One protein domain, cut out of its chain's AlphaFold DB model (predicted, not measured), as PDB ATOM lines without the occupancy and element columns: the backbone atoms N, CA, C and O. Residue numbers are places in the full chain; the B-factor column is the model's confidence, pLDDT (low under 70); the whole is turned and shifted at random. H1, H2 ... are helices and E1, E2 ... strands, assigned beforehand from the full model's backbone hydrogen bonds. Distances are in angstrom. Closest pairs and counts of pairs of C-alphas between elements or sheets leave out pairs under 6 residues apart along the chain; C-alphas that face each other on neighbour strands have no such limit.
ATOM      1  N   GLN A 427      51.574  17.930  22.518       76.19
ATOM      2  CA  GLN A 427      50.808  18.262  23.726       76.19
ATOM      3  C   GLN A 427      50.964  19.740  24.130       76.19
ATOM      4  O   GLN A 427      49.992  20.370  24.552       76.19
ATOM      5  N   LEU A 428      52.156  20.318  23.942       72.19
ATOM      6  CA  LEU A 428      52.426  21.734  24.204       72.19
ATOM      7  C   LEU A 428      51.656  22.634  23.232       72.19
ATOM      8  O   LEU A 428      51.056  23.622  23.660       72.19
ATOM      9  N   ALA A 429      51.627  22.294  21.941       75.00
ATOM     10  CA  ALA A 429      50.850  23.039  20.955       75.00
ATOM     11  C   ALA A 429      49.338  22.962  21.227       75.00
ATOM     12  O   ALA A 429      48.644  23.974  21.095       75.00
ATOM     13  N   ILE A 430      48.828  21.798  21.650       77.12
ATOM     14  CA  ILE A 430      47.421  21.634  22.049       77.12
ATOM     15  C   ILE A 430      47.102  22.557  23.233       77.12
ATOM     16  O   ILE A 430      46.169  23.355  23.156       77.12
ATOM     17  N   GLN A 431      47.901  22.508  24.305       78.19
ATOM     18  CA  GLN A 431      47.685  23.338  25.496       78.19
ATOM     19  C   GLN A 431      47.761  24.841  25.198       78.19
ATOM     20  O   GLN A 431      46.855  25.583  25.584       78.19
ATOM     21  N   LYS A 432      48.807  25.297  24.489       79.25
ATOM     22  CA  LYS A 432      49.017  26.723  24.168       79.25
ATOM     23  C   LYS A 432      47.842  27.315  23.389       79.25
ATOM     24  O   LYS A 432      47.422  28.440  23.658       79.25
ATOM     25  N   ASN A 433      47.278  26.554  22.454       79.88
ATOM     26  CA  ASN A 433      46.182  27.035  21.617       79.88
ATOM     27  C   ASN A 433      44.808  26.934  22.300       79.88
ATOM     28  O   ASN A 433      43.913  27.715  21.977       79.88
ATOM     29  N   LEU A 434      44.633  26.038  23.278       84.38
ATOM     30  CA  LEU A 434      43.324  25.726  23.860       84.38
ATOM     31  C   LEU A 434      42.616  26.942  24.477       84.38
ATOM     32  O   LEU A 434      41.426  27.137  24.233       84.38
ATOM     33  N   LYS A 435      43.319  27.791  25.243       84.50
ATOM     34  CA  LYS A 435      42.708  28.974  25.888       84.50
ATOM     35  C   LYS A 435      42.174  29.973  24.855       84.50
ATOM     36  O   LYS A 435      41.057  30.474  24.996       84.50
ATOM     37  N   LYS A 436      42.948  30.225  23.792       86.06
ATOM     38  CA  LYS A 436      42.552  31.099  22.676       86.06
ATOM     39  C   LYS A 436      41.355  30.512  21.925       86.06
ATOM     40  O   LYS A 436      40.379  31.224  21.700       86.06
ATOM     41  N   THR A 437      41.398  29.216  21.619       86.00
ATOM     42  CA  THR A 437      40.313  28.499  20.935       86.00
ATOM     43  C   THR A 437      39.022  28.516  21.750       86.00
ATOM     44  O   THR A 437      37.972  28.839  21.206       86.00
ATOM     45  N   LYS A 438      39.080  28.271  23.065       87.69
ATOM     46  CA  LYS A 438      37.906  28.347  23.953       87.69
ATOM     47  C   LYS A 438      37.266  29.735  23.950       87.69
ATOM     48  O   LYS A 438      36.051  29.843  23.806       87.69
ATOM     49  N   ARG A 439      38.073  30.799  24.056       86.38
ATOM     50  CA  ARG A 439      37.577  32.185  24.002       86.38
ATOM     51  C   ARG A 439      36.925  32.502  22.654       86.38
ATOM     52  O   ARG A 439      35.886  33.154  22.626       86.38
ATOM     53  N   HIS A 440      37.519  32.037  21.555       89.88
ATOM     54  CA  HIS A 440      36.964  32.191  20.208       89.88
ATOM     55  C   HIS A 440      35.624  31.458  20.061       89.88
ATOM     56  O   HIS A 440      34.620  32.078  19.728       89.88
ATOM     57  N   ILE A 441      35.577  30.172  20.421       88.12
ATOM     58  CA  ILE A 441      34.366  29.340  20.352       88.12
ATOM     59  C   ILE A 441      33.235  29.899  21.216       88.12
ATOM     60  O   ILE A 441      32.086  29.892  20.780       88.12
ATOM     61  N   SER A 442      33.541  30.446  22.398       85.12
ATOM     62  CA  SER A 442      32.533  31.102  23.240       85.12
ATOM     63  C   SER A 442      31.791  32.211  22.494       85.12
ATOM     64  O   SER A 442      30.579  32.314  22.632       85.12
ATOM     65  N   ARG A 443      32.484  33.004  21.665       84.88
ATOM     66  CA  ARG A 443      31.853  34.056  20.845       84.88
ATOM     67  C   ARG A 443      31.008  33.466  19.714       84.88
ATOM     68  O   ARG A 443      29.948  33.987  19.389       84.88
ATOM     69  N   LEU A 444      31.453  32.363  19.112       85.44
ATOM     70  CA  LEU A 444      30.721  31.695  18.027       85.44
ATOM     71  C   LEU A 444      29.420  31.047  18.500       85.44
ATOM     72  O   LEU A 444      28.448  31.020  17.748       85.44
ATOM     73  N   LEU A 445      29.399  30.535  19.732       81.75
ATOM     74  CA  LEU A 445      28.207  29.957  20.355       81.75
ATOM     75  C   LEU A 445      27.092  30.992  20.581       81.75
ATOM     76  O   LEU A 445      25.921  30.616  20.626       81.75
ATOM     77  N   GLU A 446      27.453  32.269  20.712       79.31
ATOM     78  CA  GLU A 446      26.530  33.400  20.897       79.31
ATOM     79  C   GLU A 446      26.039  33.975  19.558       79.31
ATOM     80  O   GLU A 446      25.010  34.645  19.496       79.31
ATOM     81  N   LYS A 447      26.747  33.689  18.461       80.56
ATOM     82  CA  LYS A 447      26.394  34.187  17.132       80.56
ATOM     83  C   LYS A 447      25.116  33.530  16.607       80.56
ATOM     84  O   LYS A 447      24.892  32.328  16.772       80.56
ATOM     85  N   ASP A 448      24.302  34.311  15.899       77.19
ATOM     86  CA  ASP A 448      23.202  33.761  15.116       77.19
ATOM     87  C   ASP A 448      23.707  33.160  13.800       77.19
ATOM     88  O   ASP A 448      24.338  33.831  12.981       77.19
ATOM     89  N   TRP A 449      23.428  31.875  13.598       81.62
ATOM     90  CA  TRP A 449      23.805  31.136  12.394       81.62
ATOM     91  C   TRP A 449      22.617  30.894  11.451       81.62
ATOM     92  O   TRP A 449      22.763  30.168  10.465       81.62
ATOM     93  N   GLY A 450      21.471  31.529  11.725       67.00
ATOM     94  CA  GLY A 450      20.254  31.470  10.920       67.00
ATOM     95  C   GLY A 450      19.171  30.545  11.490       67.00
ATOM     96  O   GLY A 450      19.375  29.806  12.459       67.00
ATOM     97  N   ASN A 451      18.003  30.583  10.843       60.03
ATOM     98  CA  ASN A 451      16.770  29.916  11.286       60.03
ATOM     99  C   ASN A 451      16.471  28.585  10.576       60.03
ATOM    100  O   ASN A 451      15.374  28.054  10.701       60.03
ATOM    101  N   PHE A 452      17.439  28.009   9.862       63.06
ATOM    102  CA  PHE A 452      17.252  26.701   9.235       63.06
ATOM    103  C   PHE A 452      17.130  25.613  10.305       63.06
ATOM    104  O   PHE A 452      18.020  25.465  11.140       63.06
ATOM    105  N   PHE A 453      16.036  24.855  10.268       66.62
ATOM    106  CA  PHE A 453      15.734  23.792  11.221       66.62
ATOM    107  C   PHE A 453      15.305  22.531  10.470       66.62
ATOM    108  O   PHE A 453      14.447  22.598   9.593       66.62
ATOM    109  N   ILE A 454      15.898  21.383  10.807       61.12
ATOM    110  CA  ILE A 454      15.349  20.082  10.406       61.12
ATOM    111  C   ILE A 454      14.505  19.560  11.562       61.12
ATOM    112  O   ILE A 454      15.031  19.302  12.646       61.12
ATOM    113  N   LYS A 455      13.214  19.347  11.299       56.94
ATOM    114  CA  LYS A 455      12.332  18.598  12.190       56.94
ATOM    115  C   LYS A 455      12.728  17.121  12.108       56.94
ATOM    116  O   LYS A 455      12.402  16.437  11.149       56.94
ATOM    117  N   ASP A 456      13.512  16.659  13.075       63.16
ATOM    118  CA  ASP A 456      13.773  15.231  13.280       63.16
ATOM    119  C   ASP A 456      12.607  14.695  14.114       63.16
ATOM    120  O   ASP A 456      12.368  15.206  15.201       63.16
ATOM    121  N   GLU A 457      11.851  13.717  13.624       60.03
ATOM    122  CA  GLU A 457      10.673  13.163  14.318       60.03
ATOM    123  C   GLU A 457      11.003  12.582  15.701       60.03
ATOM    124  O   GLU A 457      10.134  12.488  16.562       60.03
ATOM    125  N   ARG A 458      12.281  12.270  15.956       64.50
ATOM    126  CA  ARG A 458      12.786  11.833  17.267       64.50
ATOM    127  C   ARG A 458      13.108  12.998  18.199       64.50
ATOM    128  O   ARG A 458      13.529  12.769  19.331       64.50
ATOM    129  N   THR A 459      13.007  14.245  17.732       66.38
ATOM    130  CA  THR A 459      13.226  15.400  18.601       66.38
ATOM    131  C   THR A 459      12.075  15.530  19.592       66.38
ATOM    132  O   THR A 459      10.908  15.552  19.202       66.38
ATOM    133  N   PRO A 460      12.382  15.629  20.892       69.62
ATOM    134  CA  PRO A 460      11.353  15.772  21.908       69.62
ATOM    135  C   PRO A 460      10.606  17.101  21.743       69.62
ATOM    136  O   PRO A 460      11.207  18.129  21.400       69.62
ATOM    137  N   LYS A 461       9.302  17.074  22.031       76.06
ATOM    138  CA  LYS A 461       8.471  18.279  22.179       76.06
ATOM    139  C   LYS A 461       8.727  18.967  23.522       76.06
ATOM    140  O   LYS A 461       8.859  20.182  23.562       76.06
ATOM    141  N   GLU A 462       8.899  18.182  24.582       82.56
ATOM    142  CA  GLU A 462       9.178  18.654  25.940       82.56
ATOM    143  C   GLU A 462      10.274  17.811  26.598       82.56
ATOM    144  O   GLU A 462      10.555  16.691  26.164       82.56
ATOM    145  N   MET A 463      10.910  18.344  27.642       89.00
ATOM    146  CA  MET A 463      12.000  17.663  28.336       89.00
ATOM    147  C   MET A 463      11.741  17.595  29.841       89.00
ATOM    148  O   MET A 463      11.667  18.615  30.517       89.00
ATOM    149  N   VAL A 464      11.680  16.371  30.362       91.94
ATOM    150  CA  VAL A 464      11.549  16.060  31.791       91.94
ATOM    151  C   VAL A 464      12.758  15.231  32.213       91.94
ATOM    152  O   VAL A 464      13.320  14.496  31.404       91.94
ATOM    153  N   PHE A 465      13.188  15.342  33.465       94.81
ATOM    154  CA  PHE A 465      14.344  14.606  33.977       94.81
ATOM    155  C   PHE A 465      13.916  13.442  34.865       94.81
ATOM    156  O   PHE A 465      12.966  13.546  35.636       94.81
ATOM    157  N   CYS A 466      14.653  12.338  34.776       95.06
ATOM    158  CA  CYS A 466      14.482  11.191  35.656       95.06
ATOM    159  C   CYS A 466      14.665  11.605  37.126       95.06
ATOM    160  O   CYS A 466      15.660  12.246  37.466       95.06
ATOM    161  N   LYS A 467      13.762  11.173  38.015       95.62
ATOM    162  CA  LYS A 467      13.871  11.464  39.458       95.62
ATOM    163  C   LYS A 467      15.051  10.754  40.136       95.62
ATOM    164  O   LYS A 467      15.532  11.211  41.164       95.62
ATOM    165  N   LYS A 468      15.549   9.656  39.551       94.88
ATOM    166  CA  LYS A 468      16.626   8.826  40.125       94.88
ATOM    167  C   LYS A 468      18.027   9.138  39.592       94.88
ATOM    168  O   LYS A 468      19.012   8.915  40.285       94.88
ATOM    169  N   CYS A 469      18.139   9.637  38.363       95.19
ATOM    170  CA  CYS A 469      19.418  10.050  37.782       95.19
ATOM    171  C   CYS A 469      19.323  11.476  37.220       95.19
ATOM    172  O   CYS A 469      18.536  12.281  37.706       95.19
ATOM    173  N   VAL A 470      20.145  11.805  36.223       96.06
ATOM    174  CA  VAL A 470      20.148  13.117  35.551       96.06
ATOM    175  C   VAL A 470      19.784  13.024  34.065       96.06
ATOM    176  O   VAL A 470      19.898  14.003  33.333       96.06
ATOM    177  N   MET A 471      19.349  11.845  33.605       94.00
ATOM    178  CA  MET A 471      18.954  11.614  32.217       94.00
ATOM    179  C   MET A 471      17.610  12.277  31.917       94.00
ATOM    180  O   MET A 471      16.672  12.183  32.712       94.00
ATOM    181  N   SER A 472      17.510  12.901  30.751       91.38
ATOM    182  CA  SER A 472      16.298  13.547  30.258       91.38
ATOM    183  C   SER A 472      15.450  12.608  29.392       91.38
ATOM    184  O   SER A 472      15.974  11.736  28.697       91.38
ATOM    185  N   SER A 473      14.134  12.832  29.369       89.75
ATOM    186  CA  SER A 473      13.155  12.150  28.504       89.75
ATOM    187  C   SER A 473      13.411  12.368  27.009       89.75
ATOM    188  O   SER A 473      12.867  11.660  26.173       89.75
ATOM    189  N   SER A 474      14.265  13.331  26.669       88.81
ATOM    190  CA  SER A 474      14.682  13.651  25.308       88.81
ATOM    191  C   SER A 474      15.612  12.629  24.660       88.81
ATOM    192  O   SER A 474      15.891  12.742  23.464       88.81
ATOM    193  N   LYS A 475      16.145  11.669  25.425       87.81
ATOM    194  CA  LYS A 475      16.973  10.595  24.879       87.81
ATOM    195  C   LYS A 475      16.135   9.699  23.956       87.81
ATOM    196  O   LYS A 475      15.176   9.097  24.436       87.81
ATOM    197  N   PRO A 476      16.513   9.538  22.672       82.44
ATOM    198  CA  PRO A 476      15.794   8.649  21.764       82.44
ATOM    199  C   PRO A 476      15.660   7.231  22.334       82.44
ATOM    200  O   PRO A 476      16.634   6.669  22.835       82.44
ATOM    201  N   GLY A 477      14.445   6.675  22.286       78.62
ATOM    202  CA  GLY A 477      14.127   5.335  22.797       78.62
ATOM    203  C   GLY A 477      14.006   5.210  24.320       78.62
ATOM    204  O   GLY A 477      13.589   4.164  24.820       78.62
ATOM    205  N   LEU A 478      14.324   6.258  25.084       84.00
ATOM    206  CA  LEU A 478      14.138   6.254  26.530       84.00
ATOM    207  C   LEU A 478      12.665   6.493  26.878       84.00
ATOM    208  O   LEU A 478      12.018   7.368  26.318       84.00
ATOM    209  N   TYR A 479      12.159   5.750  27.860       85.75
ATOM    210  CA  TYR A 479      10.856   6.000  28.473       85.75
ATOM    211  C   TYR A 479      11.035   6.359  29.951       85.75
ATOM    212  O   TYR A 479      12.017   5.937  30.576       85.75
ATOM    213  N   LEU A 480      10.091   7.125  30.493       88.75
ATOM    214  CA  LEU A 480       9.887   7.311  31.929       88.75
ATOM    215  C   LEU A 480       8.656   6.487  32.331       88.75
ATOM    216  O   LEU A 480       7.687   6.459  31.576       88.75
ATOM    217  N   ASN A 481       8.711   5.783  33.460       90.62
ATOM    218  CA  ASN A 481       7.520   5.154  34.038       90.62
ATOM    219  C   ASN A 481       6.657   6.197  34.780       90.62
ATOM    220  O   ASN A 481       7.031   7.370  34.856       90.62
ATOM    221  N   GLU A 482       5.534   5.760  35.351       92.19
ATOM    222  CA  GLU A 482       4.593   6.605  36.108       92.19
ATOM    223  C   GLU A 482       5.259   7.328  37.295       92.19
ATOM    224  O   GLU A 482       4.961   8.489  37.567       92.19
ATOM    225  N   ASP A 483       6.273   6.718  37.917       92.94
ATOM    226  CA  ASP A 483       7.043   7.342  39.002       92.94
ATOM    227  C   ASP A 483       8.003   8.449  38.524       92.94
ATOM    228  O   ASP A 483       8.588   9.176  39.334       92.94
ATOM    229  N   GLY A 484       8.206   8.593  37.211       92.56
ATOM    230  CA  GLY A 484       9.204   9.486  36.617       92.56
ATOM    231  C   GLY A 484      10.627   8.910  36.627       92.56
ATOM    232  O   GLY A 484      11.608   9.662  36.610       92.56
ATOM    233  N   ILE A 485      10.774   7.584  36.674       93.56
ATOM    234  CA  ILE A 485      12.051   6.865  36.623       93.56
ATOM    235  C   ILE A 485      12.298   6.365  35.198       93.56
ATOM    236  O   ILE A 485      11.441   5.747  34.569       93.56
ATOM    237  N   CYS A 486      13.498   6.610  34.671       91.31
ATOM    238  CA  CYS A 486      13.832   6.205  33.312       91.31
ATOM    239  C   CYS A 486      14.116   4.707  33.170       91.31
ATOM    240  O   CYS A 486      14.640   4.068  34.085       91.31
ATOM    241  N   GLY A 487      13.859   4.167  31.976       87.00
ATOM    242  CA  GLY A 487      14.089   2.756  31.657       87.00
ATOM    243  C   GLY A 487      15.510   2.257  31.953       87.00
ATOM    244  O   GLY A 487      15.675   1.116  32.378       87.00
ATOM    245  N   ALA A 488      16.532   3.111  31.822       88.81
ATOM    246  CA  ALA A 488      17.905   2.765  32.202       88.81
ATOM    247  C   ALA A 488      18.049   2.555  33.722       88.81
ATOM    248  O   ALA A 488      18.610   1.556  34.156       88.81
ATOM    249  N   CYS A 489      17.471   3.436  34.548       91.25
ATOM    250  CA  CYS A 489      17.446   3.261  36.003       91.25
ATOM    251  C   CYS A 489      16.650   2.016  36.427       91.25
ATOM    252  O   CYS A 489      17.051   1.333  37.366       91.25
ATOM    253  N   LYS A 720      46.582  12.489  29.423       90.88
ATOM    254  CA  LYS A 720      47.612  13.178  30.226       90.88
ATOM    255  C   LYS A 720      47.230  14.613  30.567       90.88
ATOM    256  O   LYS A 720      47.541  15.100  31.645       90.88
ATOM    257  N   LEU A 721      46.514  15.270  29.658       90.12
ATOM    258  CA  LEU A 721      46.043  16.647  29.811       90.12
ATOM    259  C   LEU A 721      44.756  16.778  30.649       90.12
ATOM    260  O   LEU A 721      44.111  17.825  30.614       90.12
ATOM    261  N   GLY A 722      44.347  15.723  31.358       91.81
ATOM    262  CA  GLY A 722      43.097  15.695  32.116       91.81
ATOM    263  C   GLY A 722      41.860  15.526  31.231       91.81
ATOM    264  O   GLY A 722      41.955  15.129  30.065       91.81
ATOM    265  N   CYS A 723      40.685  15.797  31.800       93.50
ATOM    266  CA  CYS A 723      39.406  15.653  31.107       93.50
ATOM    267  C   CYS A 723      39.316  16.597  29.900       93.50
ATOM    268  O   CYS A 723      39.831  17.718  29.927       93.50
ATOM    269  N   LEU A 724      38.650  16.138  28.844       92.81
ATOM    270  CA  LEU A 724      38.250  17.005  27.737       92.81
ATOM    271  C   LEU A 724      37.196  18.015  28.214       92.81
ATOM    272  O   LEU A 724      36.534  17.819  29.236       92.81
ATOM    273  N   SER A 725      37.035  19.117  27.489       93.25
ATOM    274  CA  SER A 725      36.015  20.111  27.821       93.25
ATOM    275  C   SER A 725      34.623  19.478  27.763       93.25
ATOM    276  O   SER A 725      34.313  18.713  26.850       93.25
ATOM    277  N   GLY A 726      33.810  19.742  28.784       93.25
ATOM    278  CA  GLY A 726      32.517  19.091  28.986       93.25
ATOM    279  C   GLY A 726      32.591  17.591  29.298       93.25
ATOM    280  O   GLY A 726      31.581  16.904  29.227       93.25
ATOM    281  N   ASN A 727      33.757  17.063  29.670       95.25
ATOM    282  CA  ASN A 727      33.894  15.729  30.251       95.25
ATOM    283  C   ASN A 727      34.176  15.820  31.754       95.25
ATOM    284  O   ASN A 727      34.777  16.772  32.252       95.25
ATOM    285  N   ILE A 728      33.766  14.781  32.472       94.69
ATOM    286  CA  ILE A 728      34.039  14.558  33.896       94.69
ATOM    287  C   ILE A 728      35.117  13.478  34.058       94.69
ATOM    288  O   ILE A 728      35.855  13.495  35.040       94.69
ATOM    289  N   LEU A 729      35.258  12.583  33.074       94.44
ATOM    290  CA  LEU A 729      36.253  11.510  33.054       94.44
ATOM    291  C   LEU A 729      37.353  11.774  32.024       94.44
ATOM    292  O   LEU A 729      37.121  12.381  30.980       94.44
ATOM    293  N   ASN A 730      38.559  11.288  32.315       94.44
ATOM    294  CA  ASN A 730      39.740  11.421  31.456       94.44
ATOM    295  C   ASN A 730      40.183  10.093  30.821       94.44
ATOM    296  O   ASN A 730      41.301  10.004  30.317       94.44
ATOM    297  N   TYR A 731      39.351   9.054  30.881       93.56
ATOM    298  CA  TYR A 731      39.684   7.702  30.419       93.56
ATOM    299  C   TYR A 731      38.657   7.103  29.443       93.56
ATOM    300  O   TYR A 731      38.855   5.980  28.982       93.56
ATOM    301  N   ASP A 732      37.596   7.840  29.104       90.38
ATOM    302  CA  ASP A 732      36.537   7.399  28.187       90.38
ATOM    303  C   ASP A 732      36.667   8.064  26.816       90.38
ATOM    304  O   ASP A 732      36.875   9.272  26.741       90.38
ATOM    305  N   ASN A 733      36.525   7.270  25.747       87.69
ATOM    306  CA  ASN A 733      36.607   7.689  24.338       87.69
ATOM    307  C   ASN A 733      37.830   8.562  24.019       87.69
ATOM    308  O   ASN A 733      37.756   9.526  23.258       87.69
ATOM    309  N   ILE A 734      38.966   8.227  24.628       92.25
ATOM    310  CA  ILE A 734      40.215   8.966  24.455       92.25
ATOM    311  C   ILE A 734      41.071   8.425  23.314       92.25
ATOM    312  O   ILE A 734      42.190   8.892  23.160       92.25
ATOM    313  N   ASP A 735      40.609   7.434  22.554       92.12
ATOM    314  CA  ASP A 735      41.350   6.778  21.474       92.12
ATOM    315  C   ASP A 735      41.312   7.548  20.142       92.12
ATOM    316  O   ASP A 735      42.266   7.467  19.364       92.12
ATOM    317  N   GLU A 736      40.277   8.365  19.917       92.31
ATOM    318  CA  GLU A 736      40.088   9.187  18.716       92.31
ATOM    319  C   GLU A 736      39.897  10.676  19.064       92.31
ATOM    320  O   GLU A 736      39.136  11.038  19.959       92.31
ATOM    321  N   LYS A 737      40.526  11.568  18.286       91.75
ATOM    322  CA  LYS A 737      40.417  13.031  18.432       91.75
ATOM    323  C   LYS A 737      39.012  13.588  18.162       91.75
ATOM    324  O   LYS A 737      38.598  14.555  18.794       91.75
ATOM    325  N   LEU A 738      38.278  13.029  17.198       92.38
ATOM    326  CA  LEU A 738      37.046  13.637  16.673       92.38
ATOM    327  C   LEU A 738      35.766  13.225  17.414       92.38
ATOM    328  O   LEU A 738      34.720  13.854  17.220       92.38
ATOM    329  N   CYS A 739      35.839  12.191  18.254       91.69
ATOM    330  CA  CYS A 739      34.681  11.553  18.876       91.69
ATOM    331  C   CYS A 739      33.851  12.532  19.729       91.69
ATOM    332  O   CYS A 739      32.628  12.592  19.604       91.69
ATOM    333  N   GLU A 740      34.489  13.380  20.541       92.81
ATOM    334  CA  GLU A 740      33.747  14.269  21.450       92.81
ATOM    335  C   GLU A 740      32.914  15.335  20.729       92.81
ATOM    336  O   GLU A 740      31.833  15.686  21.201       92.81
ATOM    337  N   ILE A 741      33.345  15.817  19.558       94.25
ATOM    338  CA  ILE A 741      32.550  16.772  18.769       94.25
ATOM    339  C   ILE A 741      31.286  16.094  18.239       94.25
ATOM    340  O   ILE A 741      30.212  16.695  18.268       94.25
ATOM    341  N   HIS A 742      31.386  14.830  17.814       91.94
ATOM    342  CA  HIS A 742      30.215  14.039  17.449       91.94
ATOM    343  C   HIS A 742      29.219  13.941  18.614       91.94
ATOM    344  O   HIS A 742      28.033  14.233  18.444       91.94
ATOM    345  N   ILE A 743      29.701  13.590  19.805       92.69
ATOM    346  CA  ILE A 743      28.852  13.438  20.991       92.69
ATOM    347  C   ILE A 743      28.268  14.775  21.439       92.69
ATOM    348  O   ILE A 743      27.121  14.819  21.875       92.69
ATOM    349  N   TRP A 744      28.992  15.881  21.282       95.31
ATOM    350  CA  TRP A 744      28.462  17.211  21.567       95.31
ATOM    351  C   TRP A 744      27.307  17.604  20.629       95.31
ATOM    352  O   TRP A 744      26.371  18.264  21.069       95.31
ATOM    353  N   ILE A 745      27.259  17.130  19.376       93.12
ATOM    354  CA  ILE A 745      26.092  17.369  18.494       93.12
ATOM    355  C   ILE A 745      24.801  16.777  19.097       93.12
ATOM    356  O   ILE A 745      23.716  17.331  18.895       93.12
ATOM    357  N   LYS A 746      24.903  15.707  19.903       91.12
ATOM    358  CA  LYS A 746      23.781  15.146  20.680       91.12
ATOM    359  C   LYS A 746      23.134  16.196  21.587       91.12
ATOM    360  O   LYS A 746      21.910  16.241  21.689       91.12
ATOM    361  N   PHE A 747      23.937  17.083  22.176       93.31
ATOM    362  CA  PHE A 747      23.462  18.158  23.047       93.31
ATOM    363  C   PHE A 747      22.538  19.129  22.311       93.31
ATOM    364  O   PHE A 747      21.505  19.537  22.837       93.31
ATOM    365  N   LEU A 748      22.866  19.463  21.062       92.00
ATOM    366  CA  LEU A 748      22.042  20.358  20.250       92.00
ATOM    367  C   LEU A 748      20.670  19.751  19.946       92.00
ATOM    368  O   LEU A 748      19.658  20.451  19.994       92.00
ATOM    369  N   LYS A 749      20.640  18.447  19.667       90.56
ATOM    370  CA  LYS A 749      19.430  17.711  19.280       90.56
ATOM    371  C   LYS A 749      18.530  17.385  20.466       90.56
ATOM    372  O   LYS A 749      17.314  17.550  20.389       90.56
ATOM    373  N   TYR A 750      19.132  16.925  21.558       90.62
ATOM    374  CA  TYR A 750      18.406  16.289  22.655       90.62
ATOM    375  C   TYR A 750      18.644  16.957  24.012       90.62
ATOM    376  O   TYR A 750      18.030  16.564  24.992       90.62
ATOM    377  N   GLY A 751      19.501  17.970  24.124       92.19
ATOM    378  CA  GLY A 751      19.693  18.711  25.377       92.19
ATOM    379  C   GLY A 751      20.488  17.975  26.458       92.19
ATOM    380  O   GLY A 751      20.618  18.484  27.563       92.19
ATOM    381  N   PHE A 752      21.081  16.821  26.141       92.94
ATOM    382  CA  PHE A 752      22.017  16.115  27.016       92.94
ATOM    383  C   PHE A 752      23.202  15.572  26.214       92.94
ATOM    384  O   PHE A 752      23.096  15.312  25.012       92.94
ATOM    385  N   TRP A 753      24.335  15.389  26.886       94.38
ATOM    386  CA  TRP A 753      25.525  14.772  26.303       94.38
ATOM    387  C   TRP A 753      26.466  14.255  27.392       94.38
ATOM    388  O   TRP A 753      26.008  13.706  28.393       94.38
ATOM    389  N   ARG A 754      27.775  14.387  27.192       94.19
ATOM    390  CA  ARG A 754      28.805  13.671  27.924       94.19
ATOM    391  C   ARG A 754      28.772  13.843  29.450       94.19
ATOM    392  O   ARG A 754      28.854  12.809  30.116       94.19
ATOM    393  N   PRO A 755      28.568  15.044  30.035       96.00
ATOM    394  CA  PRO A 755      28.419  15.171  31.485       96.00
ATOM    395  C   PRO A 755      27.251  14.350  32.017       96.00
ATOM    396  O   PRO A 755      27.383  13.674  33.031       96.00
ATOM    397  N   THR A 756      26.116  14.378  31.314       95.75
ATOM    398  CA  THR A 756      24.915  13.628  31.683       95.75
ATOM    399  C   THR A 756      25.173  12.127  31.623       95.75
ATOM    400  O   THR A 756      24.852  11.434  32.586       95.75
ATOM    401  N   ASP A 757      25.780  11.629  30.538       93.62
ATOM    402  CA  ASP A 757      26.078  10.200  30.375       93.62
ATOM    403  C   ASP A 757      27.015   9.701  31.490       93.62
ATOM    404  O   ASP A 757      26.719   8.705  32.149       93.62
ATOM    405  N   GLN A 758      28.115  10.420  31.745       94.75
ATOM    406  CA  GLN A 758      29.127  10.033  32.737       94.75
ATOM    407  C   GLN A 758      28.592  10.129  34.173       94.75
ATOM    408  O   GLN A 758      28.814   9.220  34.975       94.75
ATOM    409  N   CYS A 759      27.837  11.182  34.503       96.44
ATOM    410  CA  CYS A 759      27.168  11.290  35.799       96.44
ATOM    411  C   CYS A 759      26.140  10.175  36.002       96.44
ATOM    412  O   CYS A 759      26.141   9.543  37.055       96.44
ATOM    413  N   CYS A 760      25.287   9.901  35.005       94.56
ATOM    414  CA  CYS A 760      24.321   8.803  35.081       94.56
ATOM    415  C   CYS A 760      25.025   7.473  35.332       94.56
ATOM    416  O   CYS A 760      24.625   6.742  36.232       94.56
ATOM    417  N   TYR A 761      26.114   7.206  34.611       91.38
ATOM    418  CA  TYR A 761      26.889   5.987  34.784       91.38
ATOM    419  C   TYR A 761      27.440   5.830  36.209       91.38
ATOM    420  O   TYR A 761      27.365   4.747  36.795       91.38
ATOM    421  N   HIS A 762      27.940   6.910  36.811       93.56
ATOM    422  CA  HIS A 762      28.389   6.882  38.202       93.56
ATOM    423  C   HIS A 762      27.244   6.725  39.209       93.56
ATOM    424  O   HIS A 762      27.430   6.003  40.188       93.56
ATOM    425  N   ILE A 763      26.076   7.333  38.974       95.12
ATOM    426  CA  ILE A 763      24.878   7.129  39.809       95.12
ATOM    427  C   ILE A 763      24.454   5.659  39.770       95.12
ATOM    428  O   ILE A 763      24.262   5.043  40.814       95.12
ATOM    429  N   TRP A 764      24.348   5.075  38.573       91.44
ATOM    430  CA  TRP A 764      23.903   3.691  38.384       91.44
ATOM    431  C   TRP A 764      24.795   2.665  39.081       91.44
ATOM    432  O   TRP A 764      24.320   1.609  39.483       91.44
ATOM    433  N   ASN A 765      26.072   2.993  39.263       90.25
ATOM    434  CA  ASN A 765      27.031   2.157  39.975       90.25
ATOM    435  C   ASN A 765      27.253   2.589  41.441       90.25
ATOM    436  O   ASN A 765      28.233   2.166  42.050       90.25
ATOM    437  N   GLY A 766      26.409   3.463  42.003       91.62
ATOM    438  CA  GLY A 766      26.486   3.881  43.411       91.62
ATOM    439  C   GLY A 766      27.690   4.763  43.770       91.62
ATOM    440  O   GLY A 766      28.024   4.903  44.940       91.62
ATOM    441  N   ARG A 767      28.363   5.369  42.783       93.88
ATOM    442  CA  ARG A 767      29.587   6.178  42.971       93.88
ATOM    443  C   ARG A 767      29.333   7.685  43.034       93.88
ATOM    444  O   ARG A 767      30.269   8.462  43.217       93.88
ATOM    445  N   MET A 768      28.097   8.121  42.807       95.81
ATOM    446  CA  MET A 768      27.726   9.535  42.779       95.81
ATOM    447  C   MET A 768      26.269   9.714  43.201       95.81
ATOM    448  O   MET A 768      25.404   8.985  42.726       95.81
ATOM    449  N   SER A 769      26.001  10.704  44.056       97.50
ATOM    450  CA  SER A 769      24.630  11.114  44.378       97.50
ATOM    451  C   SER A 769      24.024  11.947  43.245       97.50
ATOM    452  O   SER A 769      24.749  12.582  42.464       97.50
ATOM    453  N   ARG A 770      22.691  11.995  43.161       96.75
ATOM    454  CA  ARG A 770      21.997  12.799  42.145       96.75
ATOM    455  C   ARG A 770      22.312  14.292  42.302       96.75
ATOM    456  O   ARG A 770      22.555  14.963  41.307       96.75
ATOM    457  N   GLU A 771      22.425  14.799  43.525       97.25
ATOM    458  CA  GLU A 771      22.703  16.212  43.841       97.25
ATOM    459  C   GLU A 771      24.100  16.623  43.361       97.25
ATOM    460  O   GLU A 771      24.307  17.694  42.784       97.25
ATOM    461  N   LYS A 772      25.097  15.750  43.564       97.50
ATOM    462  CA  LYS A 772      26.444  15.960  43.017       97.50
ATOM    463  C   LYS A 772      26.425  15.926  41.490       97.50
ATOM    464  O   LYS A 772      27.064  16.770  40.860       97.50
ATOM    465  N   ALA A 773      25.676  14.997  40.901       97.62
ATOM    466  CA  ALA A 773      25.533  14.903  39.456       97.62
ATOM    467  C   ALA A 773      24.886  16.151  38.844       97.62
ATOM    468  O   ALA A 773      25.393  16.641  37.839       97.62
ATOM    469  N   ILE A 774      23.833  16.702  39.457       97.88
ATOM    470  CA  ILE A 774      23.175  17.939  39.008       97.88
ATOM    471  C   ILE A 774      24.175  19.090  38.948       97.88
ATOM    472  O   ILE A 774      24.300  19.740  37.910       97.88
ATOM    473  N   ARG A 775      24.944  19.304  40.027       96.94
ATOM    474  CA  ARG A 775      25.977  20.352  40.081       96.94
ATOM    475  C   ARG A 775      26.997  20.199  38.951       96.94
ATOM    476  O   ARG A 775      27.290  21.167  38.254       96.94
ATOM    477  N   LEU A 776      27.500  18.982  38.734       97.00
ATOM    478  CA  LEU A 776      28.488  18.701  37.689       97.00
ATOM    479  C   LEU A 776      27.920  18.865  36.276       97.00
ATOM    480  O   LEU A 776      28.560  19.492  35.432       97.00
ATOM    481  N   VAL A 777      26.719  18.342  36.012       97.12
ATOM    482  CA  VAL A 777      26.054  18.475  34.709       97.12
ATOM    483  C   VAL A 777      25.801  19.944  34.400       97.12
ATOM    484  O   VAL A 777      26.196  20.408  33.333       97.12
ATOM    485  N   ASN A 778      25.234  20.704  35.338       94.94
ATOM    486  CA  ASN A 778      24.964  22.127  35.138       94.94
ATOM    487  C   ASN A 778      26.244  22.949  34.927       94.94
ATOM    488  O   ASN A 778      26.242  23.856  34.094       94.94
ATOM    489  N   ALA A 779      27.342  22.591  35.599       95.19
ATOM    490  CA  ALA A 779      28.637  23.243  35.415       95.19
ATOM    491  C   ALA A 779      29.296  22.930  34.059       95.19
ATOM    492  O   ALA A 779      30.004  23.775  33.517       95.19
ATOM    493  N   LYS A 780      29.089  21.724  33.506       95.31
ATOM    494  CA  LYS A 780      29.865  21.215  32.360       95.31
ATOM    495  C   LYS A 780      29.111  21.123  31.039       95.31
ATOM    496  O   LYS A 780      29.741  21.208  29.990       95.31
ATOM    497  N   GLN A 781      27.787  20.973  31.042       94.00
ATOM    498  CA  GLN A 781      27.026  20.652  29.823       94.00
ATOM    499  C   GLN A 781      27.060  21.730  28.735       94.00
ATOM    500  O   GLN A 781      26.797  21.425  27.579       94.00
ATOM    501  N   TYR A 782      27.407  22.972  29.068       92.62
ATOM    502  CA  TYR A 782      27.533  24.048  28.084       92.62
ATOM    503  C   TYR A 782      28.961  24.214  27.535       92.62
ATOM    504  O   TYR A 782      29.166  25.023  26.631       92.62
ATOM    505  N   GLU A 783      29.950  23.474  28.050       93.31
ATOM    506  CA  GLU A 783      31.319  23.511  27.529       93.31
ATOM    507  C   GLU A 783      31.389  22.824  26.155       93.31
ATOM    508  O   GLU A 783      30.892  21.720  25.971       93.31
ATOM    509  N   PHE A 784      32.029  23.457  25.175       93.44
ATOM    510  CA  PHE A 784      32.285  22.835  23.873       93.44
ATOM    511  C   PHE A 784      33.622  22.062  23.895       93.44
ATOM    512  O   PHE A 784      34.597  22.605  24.431       93.44
ATOM    513  N   PRO A 785      33.718  20.858  23.289       93.00
ATOM    514  CA  PRO A 785      34.963  20.083  23.180       93.00
ATOM    515  C   PRO A 785      35.957  20.735  22.200       93.00
ATOM    516  O   PRO A 785      36.071  20.370  21.030       93.00
ATOM    517  N   ALA A 786      36.656  21.764  22.675       91.88
ATOM    518  CA  ALA A 786      37.496  22.645  21.867       91.88
ATOM    519  C   ALA A 786      38.857  22.042  21.474       91.88
ATOM    520  O   ALA A 786      39.515  22.571  20.578       91.88
ATOM    521  N   GLU A 787      39.295  20.976  22.146       90.50
ATOM    522  CA  GLU A 787      40.658  20.439  22.067       90.50
ATOM    523  C   GLU A 787      41.060  19.996  20.659       90.50
ATOM    524  O   GLU A 787      42.200  20.223  20.265       90.50
ATOM    525  N   TYR A 788      40.118  19.428  19.903       90.50
ATOM    526  CA  TYR A 788      40.339  18.895  18.554       90.50
ATOM    527  C   TYR A 788      39.412  19.537  17.513       90.50
ATOM    528  O   TYR A 788      39.133  18.972  16.457       90.50
ATOM    529  N   TYR A 789      38.909  20.742  17.804       92.62
ATOM    530  CA  TYR A 789      37.997  21.450  16.904       92.62
ATOM    531  C   TYR A 789      38.635  21.747  15.547       92.62
ATOM    532  O   TYR A 789      38.011  21.554  14.507       92.62
ATOM    533  N   ARG A 790      39.907  22.158  15.554       89.75
ATOM    534  CA  ARG A 790      40.658  22.398  14.320       89.75
ATOM    535  C   ARG A 790      40.825  21.111  13.519       89.75
ATOM    536  O   ARG A 790      40.544  21.125  12.328       89.75
ATOM    537  N   ASP A 791      41.217  20.014  14.168       91.19
ATOM    538  CA  ASP A 791      41.340  18.709  13.515       91.19
ATOM    539  C   ASP A 791      40.018  18.296  12.850       91.19
ATOM    540  O   ASP A 791      40.026  17.803  11.729       91.19
ATOM    541  N   PHE A 792      38.870  18.565  13.486       93.31
ATOM    542  CA  PHE A 792      37.560  18.286  12.894       93.31
ATOM    543  C   PHE A 792      37.312  19.083  11.610       93.31
ATOM    544  O   PHE A 792      36.865  18.504  10.619       93.31
ATOM    545  N   LEU A 793      37.585  20.391  11.614       93.19
ATOM    546  CA  LEU A 793      37.396  21.246  10.438       93.19
ATOM    547  C   LEU A 793      38.297  20.811   9.274       93.19
ATOM    548  O   LEU A 793      37.811  20.625   8.158       93.19
ATOM    549  N   GLU A 794      39.582  20.596   9.559       91.12
ATOM    550  CA  GLU A 794      40.597  20.203   8.572       91.12
ATOM    551  C   GLU A 794      40.300  18.815   7.994       91.12
ATOM    552  O   GLU A 794      40.298  18.628   6.778       91.12
ATOM    553  N   PHE A 795      39.967  17.843   8.849       91.69
ATOM    554  CA  PHE A 795      39.688  16.474   8.422       91.69
ATOM    555  C   PHE A 795      38.501  16.388   7.458       91.69
ATOM    556  O   PHE A 795      38.558  15.658   6.468       91.69
ATOM    557  N   HIS A 796      37.434  17.145   7.731       92.31
ATOM    558  CA  HIS A 796      36.238  17.169   6.888       92.31
ATOM    559  C   HIS A 796      36.334  18.180   5.731       92.31
ATOM    560  O   HIS A 796      35.428  18.214   4.894       92.31
ATOM    561  N   GLY A 797      37.385  19.007   5.672       92.81
ATOM    562  CA  GLY A 797      37.532  20.064   4.670       92.81
ATOM    563  C   GLY A 797      36.386  21.080   4.709       92.81
ATOM    564  O   GLY A 797      35.830  21.427   3.665       92.81
ATOM    565  N   ILE A 798      35.975  21.503   5.911       95.06
ATOM    566  CA  ILE A 798      34.888  22.471   6.111       95.06
ATOM    567  C   ILE A 798      35.368  23.701   6.878       95.06
ATOM    568  O   ILE A 798      36.176  23.625   7.798       95.06
ATOM    569  N   THR A 799      34.810  24.853   6.529       95.94
ATOM    570  CA  THR A 799      35.027  26.102   7.261       95.94
ATOM    571  C   THR A 799      34.264  26.106   8.584       95.94
ATOM    572  O   THR A 799      33.214  25.475   8.730       95.94
ATOM    573  N   GLU A 800      34.727  26.921   9.527       94.38
ATOM    574  CA  GLU A 800      34.016  27.199  10.780       94.38
ATOM    575  C   GLU A 800      32.569  27.668  10.535       94.38
ATOM    576  O   GLU A 800      31.634  27.192  11.178       94.38
ATOM    577  N   LYS A 801      32.359  28.550   9.546       93.50
ATOM    578  CA  LYS A 801      31.021  29.024   9.157       93.50
ATOM    579  C   LYS A 801      30.121  27.875   8.704       93.50
ATOM    580  O   LYS A 801      28.949  27.846   9.069       93.50
ATOM    581  N   GLN A 802      30.647  26.939   7.913       94.81
ATOM    582  CA  GLN A 802      29.897  25.756   7.488       94.81
ATOM    583  C   GLN A 802      29.576  24.850   8.677       94.81
ATOM    584  O   GLN A 802      28.419  24.461   8.827       94.81
ATOM    585  N   PHE A 803      30.556  24.571   9.544       95.38
ATOM    586  CA  PHE A 803      30.355  23.750  10.738       95.38
ATOM    587  C   PHE A 803      29.203  24.274  11.596       95.38
ATOM    588  O   PHE A 803      28.251  23.539  11.853       95.38
ATOM    589  N   TRP A 804      29.239  25.550  11.987       92.88
ATOM    590  CA  TRP A 804      28.218  26.111  12.873       92.88
ATOM    591  C   TRP A 804      26.847  26.236  12.216       92.88
ATOM    592  O   TRP A 804      25.839  26.041  12.897       92.88
ATOM    593  N   LYS A 805      26.778  26.508  10.905       92.00
ATOM    594  CA  LYS A 805      25.511  26.454  10.159       92.00
ATOM    595  C   LYS A 805      24.901  25.052  10.195       92.00
ATOM    596  O   LYS A 805      23.723  24.914  10.506       92.00
ATOM    597  N   ILE A 806      25.698  24.016   9.923       93.00
ATOM    598  CA  ILE A 806      25.238  22.619   9.947       93.00
ATOM    599  C   ILE A 806      24.844  22.212  11.368       93.00
ATOM    600  O   ILE A 806      23.752  21.698  11.575       93.00
ATOM    601  N   ALA A 807      25.692  22.480  12.364       92.31
ATOM    602  CA  ALA A 807      25.426  22.124  13.752       92.31
ATOM    603  C   ALA A 807      24.126  22.775  14.263       92.31
ATOM    604  O   ALA A 807      23.276  22.091  14.831       92.31
ATOM    605  N   ASN A 808      23.917  24.073  14.000       89.69
ATOM    606  CA  ASN A 808      22.696  24.765  14.420       89.69
ATOM    607  C   ASN A 808      21.442  24.328  13.654       89.69
ATOM    608  O   ASN A 808      20.356  24.415  14.226       89.69
ATOM    609  N   LYS A 809      21.576  23.790  12.433       89.31
ATOM    610  CA  LYS A 809      20.464  23.171  11.687       89.31
ATOM    611  C   LYS A 809      19.783  22.046  12.476       89.31
ATOM    612  O   LYS A 809      18.580  21.837  12.344       89.31
ATOM    613  N   TYR A 810      20.555  21.346  13.310       89.94
ATOM    614  CA  TYR A 810      20.095  20.248  14.165       89.94
ATOM    615  C   TYR A 810      19.728  20.676  15.593       89.94
ATOM    616  O   TYR A 810      19.415  19.822  16.422       89.94
ATOM    617  N   ARG A 811      19.773  21.974  15.920       90.31
ATOM    618  CA  ARG A 811      19.396  22.453  17.253       90.31
ATOM    619  C   ARG A 811      17.882  22.389  17.426       90.31
ATOM    620  O   ARG A 811      17.152  23.096  16.734       90.31
ATOM    621  N   ASN A 812      17.418  21.607  18.397       89.38
ATOM    622  CA  ASN A 812      15.994  21.451  18.677       89.38
ATOM    623  C   ASN A 812      15.384  22.709  19.326       89.38
ATOM    624  O   ASN A 812      15.566  22.966  20.516       89.38
ATOM    625  N   ARG A 813      14.608  23.482  18.560       86.88
ATOM    626  CA  ARG A 813      13.970  24.729  19.026       86.88
ATOM    627  C   ARG A 813      12.850  24.507  20.056       86.88
ATOM    628  O   ARG A 813      12.461  25.451  20.745       86.88
ATOM    629  N   ASN A 814      12.379  23.273  20.237       87.94
ATOM    630  CA  ASN A 814      11.395  22.956  21.273       87.94
ATOM    631  C   ASN A 814      12.014  23.017  22.671       87.94
ATOM    632  O   ASN A 814      11.381  23.533  23.584       87.94
ATOM    633  N   ILE A 815      13.273  22.597  22.826       90.62
ATOM    634  CA  ILE A 815      13.967  22.544  24.127       90.62
ATOM    635  C   ILE A 815      14.994  23.667  24.317       90.62
ATOM    636  O   ILE A 815      15.472  23.874  25.429       90.62
ATOM    637  N   TRP A 816      15.329  24.402  23.255       91.06
ATOM    638  CA  TRP A 816      16.291  25.504  23.268       91.06
ATOM    639  C   TRP A 816      15.605  26.861  23.092       91.06
ATOM    640  O   TRP A 816      14.701  27.005  22.273       91.06
ATOM    641  N   HIS A 817      16.083  27.879  23.805       90.44
ATOM    642  CA  HIS A 817      15.704  29.282  23.608       90.44
ATOM    643  C   HIS A 817      16.932  30.191  23.737       90.44
ATOM    644  O   HIS A 817      17.988  29.754  24.206       90.44
ATOM    645  N   LYS A 818      16.821  31.441  23.281       87.19
ATOM    646  CA  LYS A 818      17.869  32.452  23.462       87.19
ATOM    647  C   LYS A 818      17.544  33.317  24.677       87.19
ATOM    648  O   LYS A 818      16.448  33.854  24.758       87.19
ATOM    649  N   VAL A 819      18.519  33.484  25.566       86.25
ATOM    650  CA  VAL A 819      18.496  34.439  26.684       86.25
ATOM    651  C   VAL A 819      19.728  35.320  26.548       86.25
ATOM    652  O   VAL A 819      20.844  34.799  26.523       86.25
ATOM    653  N   ASN A 820      19.545  36.636  26.413       84.75
ATOM    654  CA  ASN A 820      20.634  37.606  26.211       84.75
ATOM    655  C   ASN A 820      21.588  37.198  25.071       84.75
ATOM    656  O   ASN A 820      22.805  37.157  25.233       84.75
ATOM    657  N   GLY A 821      21.020  36.771  23.937       78.62
ATOM    658  CA  GLY A 821      21.773  36.282  22.775       78.62
ATOM    659  C   GLY A 821      22.384  34.881  22.924       78.62
ATOM    660  O   GLY A 821      22.853  34.320  21.937       78.62
ATOM    661  N   LYS A 822      22.337  34.259  24.110       84.38
ATOM    662  CA  LYS A 822      22.943  32.944  24.370       84.38
ATOM    663  C   LYS A 822      21.910  31.830  24.330       84.38
ATOM    664  O   LYS A 822      20.847  31.925  24.940       84.38
ATOM    665  N   TRP A 823      22.249  30.728  23.671       87.75
ATOM    666  CA  TRP A 823      21.428  29.523  23.695       87.75
ATOM    667  C   TRP A 823      21.414  28.886  25.088       87.75
ATOM    668  O   TRP A 823      22.464  28.547  25.637       87.75
ATOM    669  N   LYS A 824      20.214  28.674  25.630       91.31
ATOM    670  CA  LYS A 824      19.960  27.985  26.899       91.31
ATOM    671  C   LYS A 824      18.853  26.949  26.734       91.31
ATOM    672  O   LYS A 824      17.952  27.104  25.903       91.31
ATOM    673  N   LEU A 825      18.928  25.877  27.517       92.56
ATOM    674  CA  LEU A 825      17.831  24.919  27.609       92.56
ATOM    675  C   LEU A 825      16.646  25.582  28.316       92.56
ATOM    676  O   LEU A 825      16.835  26.249  29.328       92.56
ATOM    677  N   LYS A 826      15.434  25.398  27.781       92.50
ATOM    678  CA  LYS A 826      14.177  25.835  28.418       92.50
ATOM    679  C   LYS A 826      13.936  25.101  29.736       92.50
ATOM    680  O   LYS A 826      13.430  25.680  30.687       92.50
ATOM    681  N   TYR A 827      14.350  23.840  29.791       91.62
ATOM    682  CA  TYR A 827      14.183  22.971  30.946       91.62
ATOM    683  C   TYR A 827      15.535  22.802  31.634       91.62
ATOM    684  O   TYR A 827      16.464  22.213  31.077       91.62
ATOM    685  N   ILE A 828      15.654  23.362  32.835       89.00
ATOM    686  CA  ILE A 828      16.875  23.308  33.639       89.00
ATOM    687  C   ILE A 828      16.818  22.065  34.525       89.00
ATOM    688  O   ILE A 828      15.802  21.807  35.169       89.00
ATOM    689  N   LEU A 829      17.917  21.311  34.569       92.69
ATOM    690  CA  LEU A 829      18.076  20.207  35.507       92.69
ATOM    691  C   LEU A 829      18.171  20.778  36.928       92.69
ATOM    692  O   LEU A 829      19.144  21.471  37.245       92.69
ATOM    693  N   LYS A 830      17.158  20.488  37.746       87.81
ATOM    694  CA  LYS A 830      17.057  20.884  39.153       87.81
ATOM    695  C   LYS A 830      17.312  19.703  40.086       87.81
ATOM    696  O   LYS A 830      16.915  18.549  39.753       87.81
TER     697      LYS A 830
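What this domain is: This is residues 427 to 489 and 720 to 830 of the 830 residues of an uncharacterized protein of Candidatus Levybacteria bacterium RIFCSPHIGHO2_01_FULL_36_15 (UniProt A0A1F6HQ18). What shape appears first? H2 lies near the middle, with H1, H5 and H6 toward one end, the helical hairpin H3 and H4 toward the other, and a small strand hairpin, E1 and E2, by the last residues of H1. What are its parts? The printed part has 174 residues, with six named helices and then two antiparallel strands, order E1 - E2; it is mostly helix, though named elements hold 83 residues, under half. It is compact, with a radius of gyration of the C-alphas of 16.4 A and spans of 48 by 40 by 28 A.

How they stand to each other: What does the first helix meet? H1, residues 427 to 446, touches H5, residues 786 to 796, about perpendicular at 85 degrees; their closest C-alphas, Lys 438 and Ala 786, are 6.1 A apart. What of the other helices? H2, residues 739 to 750, only just touches H6, residues 800 to 809, with 3 pairs of C-alphas within 8 A, by residues 745 to 748 alone, closest Ile 745 and Ala 807 at 6.7 A. H3, residues 754 to 764, and H4, residues 770 to 780, touch as a hairpin at a shallow tilt of 13 degrees, opposite ways, closest C-alphas Pro 755 and Val 777 at 5.2 A. How do the backbones pair? E1, residues 816 to 819, and E2, residues 822 to 825, form an antiparallel hairpin, with N 817 and O 824 at 2.9 A. Every O i to N i+4 pair is within hydrogen-bond range in H3, H4 and H6, against 12 of 16 in H1, 5 of 8 in H2 and 5 of 7 in H5.

Where its parts are: Where does H1 run? It begins at C-alpha 427 (50.808, 18.262, 23.726), spans 28.8 A and has a kink of 43 degrees near residue 436. Where does E2 end? At C-alpha 825 (17.831, 24.919, 27.609).

The domain as a whole: Is anything missing? Residues 490 to 719 are not printed, and C-alphas 489 and 720 are 32.3 A apart. Where is confidence low? Residues 450 to 460 have pLDDT under 70.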